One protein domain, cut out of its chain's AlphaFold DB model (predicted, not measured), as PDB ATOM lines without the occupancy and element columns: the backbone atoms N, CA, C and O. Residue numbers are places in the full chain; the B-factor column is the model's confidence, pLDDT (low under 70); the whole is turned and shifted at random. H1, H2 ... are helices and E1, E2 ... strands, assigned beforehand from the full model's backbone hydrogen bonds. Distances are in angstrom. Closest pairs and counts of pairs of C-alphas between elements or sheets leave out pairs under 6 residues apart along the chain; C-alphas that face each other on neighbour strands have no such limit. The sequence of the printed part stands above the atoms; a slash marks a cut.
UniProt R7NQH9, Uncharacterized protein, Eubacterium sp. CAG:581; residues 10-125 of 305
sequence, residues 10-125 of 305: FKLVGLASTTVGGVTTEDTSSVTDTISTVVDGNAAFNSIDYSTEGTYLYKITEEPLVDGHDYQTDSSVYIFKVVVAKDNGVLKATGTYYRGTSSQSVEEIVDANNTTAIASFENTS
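What this domain is: This is residues 10 to 125 of the 305 residues of an uncharacterized protein of Eubacterium sp. CAG:581 (UniProt R7NQH9). A single twisted and curled sheet of five antiparallel strands makes the body, with a short helix, H1, across one face near the E4 and E5 side. The long hairpin of E4 and E5 reaches toward one end of the longest axis and the loop of residues 63 to 75 toward the other. The printed part has 116 residues, with strands E1 to E5 and then H1 along the chain; the sheet's order is E2, E1, E3, E4, E5. The class is mostly strand, though under half of the residues are in named elements. The whole is compact, with a radius of gyration of the C-alphas of 15.1 A, and elongated, spanning 51 by 28 by 25 A.

Where its parts are: E1, residues 10 to 14, begins at C-alpha 10 (21.581, 31.237, 49.471) and is 13.6 A long. E2 is residues 32 to 35, 10.4 A. E3, residues 54 to 62, measures 26.8 A; E4, residues 76 to 87, 33.3 A; E5, residues 90 to 101, 35.3 A. H1, residues 106 to 111, measures 8.6 A and ends at C-alpha 111 (20.249, 49.343, 34.135).

How they stand to each other: E1 and E2 form a hairpin, with N 12 and O 33 2.8 A apart. E1 and E3 are antiparallel at 152 degrees, with N 11 and O 61 at 2.8 A. E3, E4 and E5 form a meander, each strand the antiparallel neighbour of the one before; N 56 and O 82 are 2.8 A apart, N 81 and O 96 2.9 A. H1 is on the sheet at a height of 8.2 A, only just over E4 with 3 of its 6 C-alphas, and runs across the strands at 72 degrees to E4 on the local plane. The closest C-alphas of E5 and H1, those of Gly 100 and Ile 109, are 5.3 A apart. In H1 every O i to N i+4 pair is within hydrogen-bond range.

The domain as a whole: The C-alphas of Gly 68 and Asn 88, the two farthest apart, are 53.3 A apart. The printed part has no cut. The links E1 to E2, E2 to E3 and E3 to E4 are long. Short antiparallel pairings join residues 71 to 72 with 124 to 125, and 97 to 98 of E5 with 115 to 116. The mean pLDDT of the printed part is 92.3; residues 66 to 68 are under 70.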
ATOM      1  N   PHE A  10      21.279  30.237  50.486       93.19
ATOM      2  CA  PHE A  10      21.581  31.237  49.471       93.19
ATOM      3  C   PHE A  10      22.716  30.749  48.589       93.19
ATOM      4  O   PHE A  10      23.657  30.097  49.051       93.19
ATOM      5  N   LYS A  11      22.641  31.097  47.311       95.56
ATOM      6  CA  LYS A  11      23.635  30.731  46.315       95.56
ATOM      7  C   LYS A  11      24.178  31.973  45.640       95.56
ATOM      8  O   LYS A  11      23.410  32.815  45.183       95.56
ATOM      9  N   LEU A  12      25.499  32.044  45.552       97.75
ATOM     10  CA  LEU A  12      26.234  32.993  44.733       97.75
ATOM     11  C   LEU A  12      26.831  32.231  43.552       97.75
ATOM     12  O   LEU A  12      27.519  31.230  43.730       97.75
ATOM     13  N   VAL A  13      26.581  32.711  42.339       98.06
ATOM     14  CA  VAL A  13      27.207  32.198  41.116       98.06
ATOM     15  C   VAL A  13      27.848  33.341  40.355       98.06
ATOM     16  O   VAL A  13      27.243  34.400  40.192       98.06
ATOM     17  N   GLY A  14      29.071  33.146  39.882       98.00
ATOM     18  CA  GLY A  14      29.664  34.055  38.919       98.00
ATOM     19  C   GLY A  14      29.007  33.919  37.549       98.00
ATOM     20  O   GLY A  14      28.360  32.920  37.225       98.00
ATOM     21  N   LEU A  15      29.138  34.968  36.750       97.81
ATOM     22  CA  LEU A  15      28.529  35.097  35.435       97.81
ATOM     23  C   LEU A  15      29.600  35.084  34.341       97.81
ATOM     24  O   LEU A  15      30.722  35.558  34.540       97.81
ATOM     25  N   ALA A  16      29.230  34.552  33.174       97.56
ATOM     26  CA  ALA A  16      30.040  34.676  31.967       97.56
ATOM     27  C   ALA A  16      30.221  36.155  31.591       97.56
ATOM     28  O   ALA A  16      29.369  36.991  31.908       97.56
ATOM     29  N   SER A  17      31.314  36.463  30.887       97.12
ATOM     30  CA  SER A  17      31.576  37.817  30.388       97.12
ATOM     31  C   SER A  17      30.381  38.341  29.585       97.12
ATOM     32  O   SER A  17      29.865  37.672  28.687       97.12
ATOM     33  N   THR A  18      29.930  39.542  29.929       95.62
ATOM     34  CA  THR A  18      28.822  40.234  29.269       95.62
ATOM     35  C   THR A  18      29.117  41.731  29.207       95.62
ATOM     36  O   THR A  18      30.134  42.191  29.720       95.62
ATOM     37  N   THR A  19      28.254  42.512  28.562       94.62
ATOM     38  CA  THR A  19      28.338  43.976  28.576       94.62
ATOM     39  C   THR A  19      27.154  44.539  29.345       94.62
ATOM     40  O   THR A  19      26.015  44.216  29.038       94.62
ATOM     41  N   VAL A  20      27.426  45.377  30.346       92.19
ATOM     42  CA  VAL A  20      26.401  46.113  31.105       92.19
ATOM     43  C   VAL A  20      26.811  47.575  31.208       92.19
ATOM     44  O   VAL A  20      27.967  47.875  31.522       92.19
ATOM     45  N   GLY A  21      25.902  48.505  30.905       85.69
ATOM     46  CA  GLY A  21      26.214  49.939  30.903       85.69
ATOM     47  C   GLY A  21      27.424  50.314  30.029       85.69
ATOM     48  O   GLY A  21      28.208  51.186  30.402       85.69
ATOM     49  N   GLY A  22      27.631  49.609  28.909       89.31
ATOM     50  CA  GLY A  22      28.755  49.831  27.988       89.31
ATOM     51  C   GLY A  22      30.123  49.320  28.464       89.31
ATOM     52  O   GLY A  22      31.122  49.575  27.796       89.31
ATOM     53  N   VAL A  23      30.189  48.599  29.589       92.94
ATOM     54  CA  VAL A  23      31.422  47.994  30.116       92.94
ATOM     55  C   VAL A  23      31.368  46.481  29.936       92.94
ATOM     56  O   VAL A  23      30.442  45.836  30.428       92.94
ATOM     57  N   THR A  24      32.368  45.912  29.258       96.88
ATOM     58  CA  THR A  24      32.561  44.457  29.191       96.88
ATOM     59  C   THR A  24      33.129  43.948  30.512       96.88
ATOM     60  O   THR A  24      34.100  44.499  31.031       96.88
ATOM     61  N   THR A  25      32.501  42.922  31.071       97.44
ATOM     62  CA  THR A  25      32.842  42.360  32.378       97.44
ATOM     63  C   THR A  25      33.807  41.194  32.244       97.44
ATOM     64  O   THR A  25      33.808  40.485  31.238       97.44
ATOM     65  N   GLU A  26      34.587  40.956  33.289       98.31
ATOM     66  CA  GLU A  26      35.415  39.762  33.411       98.31
ATOM     67  C   GLU A  26      34.542  38.511  33.578       98.31
ATOM     68  O   GLU A  26      33.434  38.571  34.125       98.31
ATOM     69  N   ASP A  27      35.040  37.371  33.101       97.62
ATOM     70  CA  ASP A  27      34.373  36.082  33.280       97.62
ATOM     71  C   ASP A  27      34.598  35.568  34.707       97.62
ATOM     72  O   ASP A  27      35.729  35.399  35.164       97.62
ATOM     73  N   THR A  28      33.503  35.312  35.414       98.12
ATOM     74  CA  THR A  28      33.510  34.784  36.784       98.12
ATOM     75  C   THR A  28      32.792  33.443  36.887       98.12
ATOM     76  O   THR A  28      32.609  32.941  37.989       98.12
ATOM     77  N   SER A  29      32.397  32.833  35.766       96.94
ATOM     78  CA  SER A  29      31.529  31.645  35.705       96.94
ATOM     79  C   SER A  29      32.042  30.413  36.464       96.94
ATOM     80  O   SER A  29      31.262  29.511  36.768       96.94
ATOM     81  N   SER A  30      33.331  30.368  36.810       96.88
ATOM     82  CA  SER A  30      33.930  29.330  37.658       96.88
ATOM     83  C   SER A  30      33.672  29.516  39.160       96.88
ATOM     84  O   SER A  30      33.895  28.585  39.934       96.88
ATOM     85  N   VAL A  31      33.213  30.694  39.588       97.69
ATOM     86  CA  VAL A  31      32.924  31.016  40.987       97.69
ATOM     87  C   VAL A  31      31.529  30.520  41.346       97.69
ATOM     88  O   VAL A  31      30.535  30.893  40.726       97.69
ATOM     89  N   THR A  32      31.442  29.710  42.394       97.56
ATOM     90  CA  THR A  32      30.176  29.313  43.008       97.56
ATOM     91  C   THR A  32      30.361  29.228  44.509       97.56
ATOM     92  O   THR A  32      31.392  28.757  44.984       97.56
ATOM     93  N   ASP A  33      29.348  29.650  45.248       97.00
ATOM     94  CA  ASP A  33      29.301  29.501  46.692       97.00
ATOM     95  C   ASP A  33      27.861  29.276  47.152       97.00
ATOM     96  O   ASP A  33      26.915  29.808  46.568       97.00
ATOM     97  N   THR A  34      27.695  28.474  48.195       94.00
ATOM     98  CA  THR A  34      26.395  28.148  48.776       94.00
ATOM     99  C   THR A  34      26.508  28.254  50.284       94.00
ATOM    100  O   THR A  34      27.337  27.587  50.899       94.00
ATOM    101  N   ILE A  35      25.633  29.053  50.885       90.31
ATOM    102  CA  ILE A  35      25.591  29.269  52.327       90.31
ATOM    103  C   ILE A  35      24.224  28.851  52.860       90.31
ATOM    104  O   ILE A  35      23.192  29.297  52.369       90.31
ATOM    105  N   SER A  36      24.218  27.966  53.853       85.88
ATOM    106  CA  SER A  36      23.006  27.550  54.572       85.88
ATOM    107  C   SER A  36      22.993  28.018  56.020       85.88
ATOM    108  O   SER A  36      21.958  27.938  56.662       85.88
ATOM    109  N   THR A  37      24.127  28.495  56.545       80.12
ATOM    110  CA  THR A  37      24.221  28.979  57.922       80.12
ATOM    111  C   THR A  37      23.812  30.442  57.986       80.12
ATOM    112  O   THR A  37      24.547  31.318  57.523       80.12
ATOM    113  N   VAL A  38      22.660  30.697  58.599       79.06
ATOM    114  CA  VAL A  38      22.172  32.046  58.900       79.06
ATOM    115  C   VAL A  38      22.271  32.276  60.403       79.06
ATOM    116  O   VAL A  38      21.697  31.519  61.185       79.06
ATOM    117  N   VAL A  39      22.988  33.323  60.812       79.00
ATOM    118  CA  VAL A  39      23.135  33.724  62.219       79.00
ATOM    119  C   VAL A  39      22.563  35.124  62.368       79.00
ATOM    120  O   VAL A  39      22.976  36.030  61.654       79.00
ATOM    121  N   ASP A  40      21.576  35.284  63.253       81.81
ATOM    122  CA  ASP A  40      20.889  36.558  63.511       81.81
ATOM    123  C   ASP A  40      20.342  37.253  62.245       81.81
ATOM    124  O   ASP A  40      20.289  38.475  62.148       81.81
ATOM    125  N   GLY A  41      19.915  36.459  61.254       81.62
ATOM    126  CA  GLY A  41      19.405  36.961  59.972       81.62
ATOM    127  C   GLY A  41      20.492  37.358  58.968       81.62
ATOM    128  O   GLY A  41      20.178  37.858  57.892       81.62
ATOM    129  N   ASN A  42      21.767  37.121  59.282       86.56
ATOM    130  CA  ASN A  42      22.889  37.392  58.396       86.56
ATOM    131  C   ASN A  42      23.488  36.099  57.832       86.56
ATOM    132  O   ASN A  42      23.670  35.107  58.539       86.56
ATOM    133  N   ALA A  43      23.849  36.150  56.552       89.12
ATOM    134  CA  ALA A  43      24.635  35.138  55.862       89.12
ATOM    135  C   ALA A  43      25.825  35.819  55.176       89.12
ATOM    136  O   ALA A  43      25.699  36.938  54.671       89.12
ATOM    137  N   ALA A  44      26.976  35.152  55.165       92.12
ATOM    138  CA  ALA A  44      28.186  35.648  54.525       92.12
ATOM    139  C   ALA A  44      28.746  34.573  53.593       92.12
ATOM    140  O   ALA A  44      28.980  33.443  54.015       92.12
ATOM    141  N   PHE A  45      28.953  34.945  52.332       94.75
ATOM    142  CA  PHE A  45      29.707  34.132  51.382       94.75
ATOM    143  C   PHE A  45      31.206  34.201  51.691       94.75
ATOM    144  O   PHE A  45      31.681  35.118  52.369       94.75
ATOM    145  N   ASN A  46      31.952  33.240  51.161       95.06
ATOM    146  CA  ASN A  46      33.404  33.229  51.202       95.06
ATOM    147  C   ASN A  46      33.988  34.460  50.492       95.06
ATOM    148  O   ASN A  46      33.405  35.014  49.556       95.06
ATOM    149  N   SER A  47      35.171  34.887  50.935       94.81
ATOM    150  CA  SER A  47      35.895  35.986  50.300       94.81
ATOM    151  C   SER A  47      36.281  35.637  48.864       94.81
ATOM    152  O   SER A  47      36.731  34.526  48.586       94.81
ATOM    153  N   ILE A  48      36.160  36.616  47.968       95.88
ATOM    154  CA  ILE A  48      36.600  36.516  46.576       95.88
ATOM    155  C   ILE A  48      37.832  37.404  46.406       95.88
ATOM    156  O   ILE A  48      37.764  38.609  46.656       95.88
ATOM    157  N   ASP A  49      38.941  36.808  45.973       95.31
ATOM    158  CA  ASP A  49      40.197  37.514  45.733       95.31
ATOM    159  C   ASP A  49      40.283  38.027  44.291       95.31
ATOM    160  O   ASP A  49      39.975  37.312  43.337       95.31
ATOM    161  N   TYR A  50      40.770  39.260  44.130       96.62
ATOM    162  CA  TYR A  50      40.960  39.898  42.827       96.62
ATOM    163  C   TYR A  50      42.433  40.231  42.606       96.62
ATOM    164  O   TYR A  50      43.063  40.895  43.430       96.62
ATOM    165  N   SER A  51      42.980  39.794  41.473       95.44
ATOM    166  CA  SER A  51      44.384  40.015  41.099       95.44
ATOM    167  C   SER A  51      44.571  41.040  39.976       95.44
ATOM    168  O   SER A  51      45.698  41.465  39.718       95.44
ATOM    169  N   THR A  52      43.486  41.469  39.326       96.25
ATOM    170  CA  THR A  52      43.502  42.431  38.217       96.25
ATOM    171  C   THR A  52      42.423  43.498  38.392       96.25
ATOM    172  O   THR A  52      41.445  43.304  39.108       96.25
ATOM    173  N   GLU A  53      42.620  44.653  37.756       97.88
ATOM    174  CA  GLU A  53      41.563  45.661  37.619       97.88
ATOM    175  C   GLU A  53      40.492  45.139  36.653       97.88
ATOM    176  O   GLU A  53      40.823  44.422  35.711       97.88
ATOM    177  N   GLY A  54      39.228  45.491  36.878       97.94
ATOM    178  CA  GLY A  54      38.123  44.987  36.066       97.94
ATOM    179  C   GLY A  54      36.755  45.193  36.706       97.94
ATOM    180  O   GLY A  54      36.632  45.673  37.834       97.94
ATOM    181  N   THR A  55      35.709  44.832  35.963       98.25
ATOM    182  CA  THR A  55      34.334  44.761  36.473       98.25
ATOM    183  C   THR A  55      33.889  43.309  36.494       98.25
ATOM    184  O   THR A  55      33.915  42.645  35.464       98.25
ATOM    185  N   TYR A  56      33.444  42.837  37.651       98.50
ATOM    186  CA  TYR A  56      33.069  41.451  37.917       98.50
ATOM    187  C   TYR A  56      31.596  41.402  38.322       98.50
ATOM    188  O   TYR A  56      31.139  42.277  39.062       98.50
ATOM    189  N   LEU A  57      30.846  40.409  37.841       98.25
ATOM    190  CA  LEU A  57      29.427  40.256  38.162       98.25
ATOM    191  C   LEU A  57      29.134  38.886  38.760       98.25
ATOM    192  O   LEU A  57      29.503  37.860  38.201       98.25
ATOM    193  N   TYR A  58      28.357  38.889  39.832       98.50
ATOM    194  CA  TYR A  58      27.841  37.689  40.471       98.50
ATOM    195  C   TYR A  58      26.325  37.786  40.574       98.50
ATOM    196  O   TYR A  58      25.766  38.876  40.687       98.50
ATOM    197  N   LYS A  59      25.649  36.646  40.563       98.12
ATOM    198  CA  LYS A  59      24.220  36.526  40.826       98.12
ATOM    199  C   LYS A  59      24.019  35.846  42.172       98.12
ATOM    200  O   LYS A  59      24.617  34.805  42.424       98.12
ATOM    201  N   ILE A  60      23.150  36.421  42.996       98.06
ATOM    202  CA  ILE A  60      22.772  35.902  44.308       98.06
ATOM    203  C   ILE A  60      21.273  35.603  44.308       98.06
ATOM    204  O   ILE A  60      20.467  36.449  43.911       98.06
ATOM    205  N   THR A  61      20.909  34.404  44.750       96.19
ATOM    206  CA  THR A  61      19.521  33.939  44.887       96.19
ATOM    207  C   THR A  61      19.332  33.169  46.184       96.19
ATOM    208  O   THR A  61      20.276  32.552  46.677       96.19
ATOM    209  N   GLU A  62      18.110  33.165  46.706       93.19
ATOM    210  CA  GLU A  62      17.680  32.163  47.678       93.19
ATOM    211  C   GLU A  62      17.289  30.882  46.928       93.19
ATOM    212  O   GLU A  62      16.618  30.927  45.893       93.19
ATOM    213  N   GLU A  63      17.757  29.738  47.411       88.38
ATOM    214  CA  GLU A  63      17.386  28.436  46.872       88.38
ATOM    215  C   GLU A  63      15.987  28.033  47.369       88.38
ATOM    216  O   GLU A  63      15.585  28.400  48.478       88.38
ATOM    217  N   PRO A  64      15.220  27.269  46.571       79.44
ATOM    218  CA  PRO A  64      13.923  26.771  46.998       79.44
ATOM    219  C   PRO A  64      14.020  26.001  48.315       79.44
ATOM    220  O   PRO A  64      14.871  25.127  48.487       79.44
ATOM    221  N   LEU A  65      13.095  26.296  49.222       75.38
ATOM    222  CA  LEU A  65      12.917  25.533  50.450       75.38
ATOM    223  C   LEU A  65      12.516  24.089  50.110       75.38
ATOM    224  O   LEU A  65      11.714  23.860  49.203       75.38
ATOM    225  N   VAL A  66      13.055  23.115  50.847       65.25
ATOM    226  CA  VAL A  66      12.626  21.709  50.754       65.25
ATOM    227  C   VAL A  66      11.144  21.581  51.167       65.25
ATOM    228  O   VAL A  66      10.607  22.395  51.919       65.25
ATOM    229  N   ASP A  67      10.431  20.574  50.666       59.09
ATOM    230  CA  ASP A  67       9.029  20.366  51.041       59.09
ATOM    231  C   ASP A  67       8.859  20.204  52.565       59.09
ATOM    232  O   ASP A  67       9.584  19.450  53.214       59.09
ATOM    233  N   GLY A  68       7.853  20.885  53.128       59.59
ATOM    234  CA  GLY A  68       7.503  20.807  54.552       59.59
ATOM    235  C   GLY A  68       7.981  21.973  55.423       59.59
ATOM    236  O   GLY A  68       7.796  21.911  56.636       59.59
ATOM    237  N   HIS A  69       8.557  23.029  54.839       70.00
ATOM    238  CA  HIS A  69       8.932  24.235  55.584       70.00
ATOM    239  C   HIS A  69       7.786  25.242  55.755       70.00
ATOM    240  O   HIS A  69       6.894  25.398  54.915       70.00
ATOM    241  N   ASP A  70       7.884  25.999  56.846       78.19
ATOM    242  CA  ASP A  70       6.884  26.969  57.299       78.19
ATOM    243  C   ASP A  70       7.045  28.355  56.654       78.19
ATOM    244  O   ASP A  70       6.591  29.355  57.209       78.19
ATOM    245  N   TYR A  71       7.704  28.426  55.493       81.25
ATOM    246  CA  TYR A  71       8.043  29.664  54.793       81.25
ATOM    247  C   TYR A  71       7.918  29.521  53.274       81.25
ATOM    248  O   TYR A  71       7.979  28.426  52.717       81.25
ATOM    249  N   GLN A  72       7.726  30.652  52.602       80.81
ATOM    250  CA  GLN A  72       7.877  30.808  51.162       80.81
ATOM    251  C   GLN A  72       9.264  31.383  50.866       80.81
ATOM    252  O   GLN A  72       9.693  32.325  51.535       80.81
ATOM    253  N   THR A  73       9.940  30.823  49.865       85.19
ATOM    254  CA  THR A  73      11.198  31.350  49.316       85.19
ATOM    255  C   THR A  73      10.969  32.736  48.715       85.19
ATOM    256  O   THR A  73       9.997  32.934  47.979       85.19
ATOM    257  N   ASP A  74      11.862  33.685  48.988       88.56
ATOM    258  CA  ASP A  74      11.881  34.965  48.290       88.56
ATOM    259  C   ASP A  74      12.497  34.774  46.893       88.56
ATOM    260  O   ASP A  74      13.635  34.342  46.723       88.56
ATOM    261  N   SER A  75      11.721  35.105  45.860       89.81
ATOM    262  CA  SER A  75      12.127  34.965  44.452       89.81
ATOM    263  C   SER A  75      12.970  36.132  43.914       89.81
ATOM    264  O   SER A  75      13.272  36.179  42.715       89.81
ATOM    265  N   SER A  76      13.337  37.084  44.776       94.31
ATOM    266  CA  SER A  76      14.235  38.187  44.444       94.31
ATOM    267  C   SER A  76      15.559  37.657  43.891       94.31
ATOM    268  O   SER A  76      16.103  36.648  44.336       94.31
ATOM    269  N   VAL A  77      16.109  38.368  42.914       97.12
ATOM    270  CA  VAL A  77      17.440  38.101  42.361       97.12
ATOM    271  C   VAL A  77      18.298  39.327  42.598       97.12
ATOM    272  O   VAL A  77      17.859  40.447  42.337       97.12
ATOM    273  N   TYR A  78      19.531  39.127  43.047       98.38
ATOM    274  CA  TYR A  78      20.504  40.205  43.166       98.38
ATOM    275  C   TYR A  78      21.655  40.005  42.191       98.38
ATOM    276  O   TYR A  78      22.236  38.924  42.127       98.38
ATOM    277  N   ILE A  79      22.018  41.063  41.472       98.19
ATOM    278  CA  ILE A  79      23.292  41.140  40.757       98.19
ATOM    279  C   ILE A  79      24.267  41.923  41.630       98.19
ATOM    280  O   ILE A  79      24.029  43.085  41.952       98.19
ATOM    281  N   PHE A  80      25.358  41.283  42.031       98.12
ATOM    282  CA  PHE A  80      26.451  41.914  42.754       98.12
ATOM    283  C   PHE A  80      27.546  42.300  41.762       98.12
ATOM    284  O   PHE A  80      28.229  41.439  41.207       98.12
ATOM    285  N   LYS A  81      27.689  43.603  41.520       97.19
ATOM    286  CA  LYS A  81      28.722  44.170  40.653       97.19
ATOM    287  C   LYS A  81      29.891  44.637  41.497       97.19
ATOM    288  O   LYS A  81      29.713  45.474  42.379       97.19
ATOM    289  N   VAL A  82      31.082  44.148  41.186       97.81
ATOM    290  CA  VAL A  82      32.328  44.563  41.827       97.81
ATOM    291  C   VAL A  82      33.199  45.270  40.807       97.81
ATOM    292  O   VAL A  82      33.515  44.715  39.759       97.81
ATOM    293  N   VAL A  83      33.601  46.499  41.114       97.44
ATOM    294  CA  VAL A  83      34.584  47.251  40.331       97.44
ATOM    295  C   VAL A  83      35.902  47.234  41.091       97.44
ATOM    296  O   VAL A  83      35.977  47.730  42.217       97.44
ATOM    297  N   VAL A  84      36.929  46.655  40.477       98.31
ATOM    298  CA  VAL A  84      38.292  46.609  41.005       98.31
ATOM    299  C   VAL A  84      39.141  47.606  40.232       98.31
ATOM    300  O   VAL A  84      39.276  47.504  39.014       98.31
ATOM    301  N   ALA A  85      39.720  48.565  40.943       97.62
ATOM    302  CA  ALA A  85      40.594  49.586  40.375       97.62
ATOM    303  C   ALA A  85      41.778  49.850  41.311       97.62
ATOM    304  O   ALA A  85      41.707  49.564  42.510       97.62
ATOM    305  N   LYS A  86      42.871  50.403  40.783       97.12
ATOM    306  CA  LYS A  86      43.988  50.866  41.612       97.12
ATOM    307  C   LYS A  86      43.654  52.181  42.314       97.12
ATOM    308  O   LYS A  86      43.339  53.180  41.677       97.12
ATOM    309  N   ASP A  87      43.840  52.193  43.626       94.38
ATOM    310  CA  ASP A  87      43.847  53.375  44.482       94.38
ATOM    311  C   ASP A  87      45.266  53.502  45.062       94.38
ATOM    312  O   ASP A  87      45.720  52.648  45.823       94.38
ATOM    313  N   ASN A  88      46.028  54.505  44.610       93.00
ATOM    314  CA  ASN A  88      47.449  54.691  44.955       93.00
ATOM    315  C   ASN A  88      48.344  53.461  44.690       93.00
ATOM    316  O   ASN A  88      49.262  53.159  45.450       93.00
ATOM    317  N   GLY A  89      48.080  52.743  43.594       91.88
ATOM    318  CA  GLY A  89      48.854  51.564  43.191       91.88
ATOM    319  C   GLY A  89      48.453  50.259  43.887       91.88
ATOM    320  O   GLY A  89      48.991  49.213  43.532       91.88
ATOM    321  N   VAL A  90      47.489  50.295  44.812       95.00
ATOM    322  CA  VAL A  90      46.925  49.117  45.487       95.00
ATOM    323  C   VAL A  90      45.542  48.820  44.913       95.00
ATOM    324  O   VAL A  90      44.760  49.738  44.683       95.00
ATOM    325  N   LEU A  91      45.230  47.548  44.660       96.94
ATOM    326  CA  LEU A  91      43.898  47.162  44.191       96.94
ATOM    327  C   LEU A  91      42.850  47.390  45.283       96.94
ATOM    328  O   LEU A  91      43.038  47.006  46.437       96.94
ATOM    329  N   LYS A  92      41.727  47.983  44.888       97.06
ATOM    330  CA  LYS A  92      40.570  48.240  45.738       97.06
ATOM    331  C   LYS A  92      39.311  47.768  45.027       97.06
ATOM    332  O   LYS A  92      39.035  48.196  43.909       97.06
ATOM    333  N   ALA A  93      38.549  46.908  45.692       97.12
ATOM    334  CA  ALA A  93      37.269  46.408  45.209       97.12
ATOM    335  C   ALA A  93      36.119  47.228  45.810       97.12
ATOM    336  O   ALA A  93      36.067  47.439  47.022       97.12
ATOM    337  N   THR A  94      35.190  47.679  44.969       96.44
ATOM    338  CA  THR A  94      33.956  48.355  45.390       96.44
ATOM    339  C   THR A  94      32.759  47.574  44.872       96.44
ATOM    340  O   THR A  94      32.632  47.377  43.666       96.44
ATOM    341  N   GLY A  95      31.903  47.114  45.783       95.81
ATOM    342  CA  GLY A  95      30.719  46.320  45.469       95.81
ATOM    343  C   GLY A  95      29.436  47.149  45.425       95.81
ATOM    344  O   GLY A  95      29.287  48.130  46.151       95.81
ATOM    345  N   THR A  96      28.483  46.748  44.590       96.88
ATOM    346  CA  THR A  96      27.124  47.305  44.543       96.88
ATOM    347  C   THR A  96      26.131  46.194  44.225       96.88
ATOM    348  O   THR A  96      26.356  45.407  43.305       96.88
ATOM    349  N   TYR A  97      25.035  46.125  44.980       98.12
ATOM    350  CA  TYR A  97      23.957  45.165  44.750       98.12
ATOM    351  C   TYR A  97      22.826  45.820  43.964       98.12
ATOM    352  O   TYR A  97      22.381  46.908  44.323       98.12
ATOM    353  N   TYR A  98      22.337  45.129  42.940       97.81
ATOM    354  CA  TYR A  98      21.204  45.527  42.111       97.81
ATOM    355  C   TYR A  98      20.089  44.503  42.285       97.81
ATOM    356  O   TYR A  98      20.308  43.316  42.035       97.81
ATOM    357  N   ARG A  99      18.911  44.942  42.731       97.62
ATOM    358  CA  ARG A  99      17.761  44.061  42.960       97.62
ATOM    359  C   ARG A  99      16.913  43.928  41.699       97.62
ATOM    360  O   ARG A  99      16.546  44.928  41.088       97.62
ATOM    361  N   GLY A 100      16.521  42.701  41.380       96.25
ATOM    362  CA  GLY A 100      15.603  42.375  40.297       96.25
ATOM    363  C   GLY A 100      14.856  41.067  40.537       96.25
ATOM    364  O   GLY A 100      14.708  40.606  41.670       96.25
ATOM    365  N   THR A 101      14.375  40.471  39.451       93.75
ATOM    366  CA  THR A 101      13.602  39.221  39.450       93.75
ATOM    367  C   THR A 101      14.187  38.222  38.458       93.75
ATOM    368  O   THR A 101      14.919  38.589  37.542       93.75
ATOM    369  N   SER A 102      13.826  36.947  38.597       88.62
ATOM    370  CA  SER A 102      14.284  35.876  37.700       88.62
ATOM    371  C   SER A 102      13.827  36.021  36.244       88.62
ATOM    372  O   SER A 102      14.391  35.366  35.372       88.62
ATOM    373  N   SER A 103      12.823  36.863  35.974       91.50
ATOM    374  CA  SER A 103      12.321  37.125  34.618       91.50
ATOM    375  C   SER A 103      13.136  38.179  33.863       91.50
ATOM    376  O   SER A 103      12.953  38.323  32.660       91.50
ATOM    377  N   GLN A 104      14.009  38.915  34.554       94.81
ATOM    378  CA  GLN A 104      14.844  39.958  33.965       94.81
ATOM    379  C   GLN A 104      16.233  39.410  33.625       94.81
ATOM    380  O   GLN A 104      16.810  38.599  34.354       94.81
ATOM    381  N   SER A 105      16.792  39.889  32.521       95.25
ATOM    382  CA  SER A 105      18.197  39.707  32.173       95.25
ATOM    383  C   SER A 105      19.114  40.497  33.115       95.25
ATOM    384  O   SER A 105      18.700  41.432  33.800       95.25
ATOM    385  N   VAL A 106      20.399  40.135  33.143       95.62
ATOM    386  CA  VAL A 106      21.411  40.822  33.970       95.62
ATOM    387  C   VAL A 106      21.519  42.306  33.607       95.62
ATOM    388  O   VAL A 106      21.624  43.140  34.503       95.62
ATOM    389  N   GLU A 107      21.463  42.633  32.313       95.06
ATOM    390  CA  GLU A 107      21.512  44.011  31.811       95.06
ATOM    391  C   GLU A 107      20.308  44.819  32.311       95.06
ATOM    392  O   GLU A 107      20.495  45.864  32.925       95.06
ATOM    393  N   GLU A 108      19.089  44.280  32.191       96.00
ATOM    394  CA  GLU A 108      17.874  44.938  32.691       96.00
ATOM    395  C   GLU A 108      17.920  45.204  34.202       96.00
ATOM    396  O   GLU A 108      17.463  46.254  34.654       96.00
ATOM    397  N   ILE A 109      18.470  44.276  34.997       96.88
ATOM    398  CA  ILE A 109      18.588  44.455  36.453       96.88
ATOM    399  C   ILE A 109      19.594  45.564  36.793       96.88
ATOM    400  O   ILE A 109      19.325  46.394  37.665       96.88
ATOM    401  N   VAL A 110      20.750  45.589  36.123       95.12
ATOM    402  CA  VAL A 110      21.789  46.602  36.365       95.12
ATOM    403  C   VAL A 110      21.321  47.987  35.903       95.12
ATOM    404  O   VAL A 110      21.475  48.957  36.646       95.12
ATOM    405  N   ASP A 111      20.693  48.078  34.731       93.81
ATOM    406  CA  ASP A 111      20.249  49.343  34.135       93.81
ATOM    407  C   ASP A 111      19.040  49.952  34.855       93.81
ATOM    408  O   ASP A 111      18.917  51.176  34.934       93.81
ATOM    409  N   ALA A 112      18.183  49.122  35.463       94.88
ATOM    410  CA  ALA A 112      17.126  49.598  36.354       94.88
ATOM    411  C   ALA A 112      17.681  50.356  37.575       94.88
ATOM    412  O   ALA A 112      16.952  51.130  38.199       94.88
ATOM    413  N   ASN A 113      18.961  50.142  37.919       93.75
ATOM    414  CA  ASN A 113      19.703  50.855  38.960       93.75
ATOM    415  C   ASN A 113      19.004  50.869  40.338       93.75
ATOM    416  O   ASN A 113      19.171  51.795  41.136       93.75
ATOM    417  N   ASN A 114      18.223  49.826  40.632       95.06
ATOM    418  CA  ASN A 114      17.591  49.618  41.932       95.06
ATOM    419  C   ASN A 114      18.624  49.066  42.923       95.06
ATOM    420  O   ASN A 114      18.724  47.854  43.143       95.06
ATOM    421  N   THR A 115      19.457  49.966  43.438       96.31
ATOM    422  CA  THR A 115      20.619  49.609  44.251       96.31
ATOM    423  C   THR A 115      20.298  49.521  45.737       96.31
ATOM    424  O   THR A 115      19.453  50.239  46.266       96.31
ATOM    425  N   THR A 116      21.013  48.639  46.428       94.75
ATOM    426  CA  THR A 116      20.959  48.497  47.887       94.75
ATOM    427  C   THR A 116      22.359  48.258  48.451       94.75
ATOM    428  O   THR A 116      23.260  47.783  47.756       94.75
ATOM    429  N   ALA A 117      22.551  48.610  49.724       90.69
ATOM    430  CA  ALA A 117      23.796  48.368  50.447       90.69
ATOM    431  C   ALA A 117      24.025  46.876  50.748       90.69
ATOM    432  O   ALA A 117      25.170  46.454  50.884       90.69
ATOM    433  N   ILE A 118      22.947  46.090  50.845       92.06
ATOM    434  CA  ILE A 118      22.969  44.652  51.145       92.06
ATOM    435  C   ILE A 118      21.939  43.910  50.286       92.06
ATOM    436  O   ILE A 118      20.891  44.464  49.952       92.06
ATOM    437  N   ALA A 119      22.207  42.649  49.956       94.94
ATOM    438  CA  ALA A 119      21.180  41.760  49.420       94.94
ATOM    439  C   ALA A 119      20.289  41.268  50.573       94.94
ATOM    440  O   ALA A 119      20.785  40.617  51.490       94.94
ATOM    441  N   SER A 120      18.996  41.596  50.538       93.69
ATOM    442  CA  SER A 120      18.016  41.178  51.547       93.69
ATOM    443  C   SER A 120      16.928  40.308  50.925       93.69
ATOM    444  O   SER A 120      16.375  40.655  49.879       93.69
ATOM    445  N   PHE A 121      16.614  39.206  51.594       91.69
ATOM    446  CA  PHE A 121      15.555  38.276  51.218       91.69
ATOM    447  C   PHE A 121      14.524  38.246  52.346       91.69
ATOM    448  O   PHE A 121      14.888  38.128  53.517       91.69
ATOM    449  N   GLU A 122      13.253  38.419  52.000       88.94
ATOM    450  CA  GLU A 122      12.132  38.499  52.934       88.94
ATOM    451  C   GLU A 122      11.216  37.287  52.757       88.94
ATOM    452  O   GLU A 122      10.265  37.280  51.972       88.94
ATOM    453  N   ASN A 123      11.495  36.237  53.524       84.75
ATOM    454  CA  ASN A 123      10.661  35.045  53.542       84.75
ATOM    455  C   ASN A 123       9.344  35.292  54.280       84.75
ATOM    456  O   ASN A 123       9.317  35.779  55.411       84.75
ATOM    457  N   THR A 124       8.238  34.872  53.671       81.69
ATOM    458  CA  THR A 124       6.908  34.954  54.293       81.69
ATOM    459  C   THR A 124       6.543  33.615  54.913       81.69
ATOM    460  O   THR A 124       6.626  32.591  54.238       81.69
ATOM    461  N   SER A 125       6.117  33.590  56.179       84.12
ATOM    462  CA  SER A 125       5.690  32.332  56.802       84.12
ATOM    463  C   SER A 125       4.423  31.774  56.140       84.12
ATOM    464  O   SER A 125       3.503  32.520  55.809       84.12
TER     465      SER A 125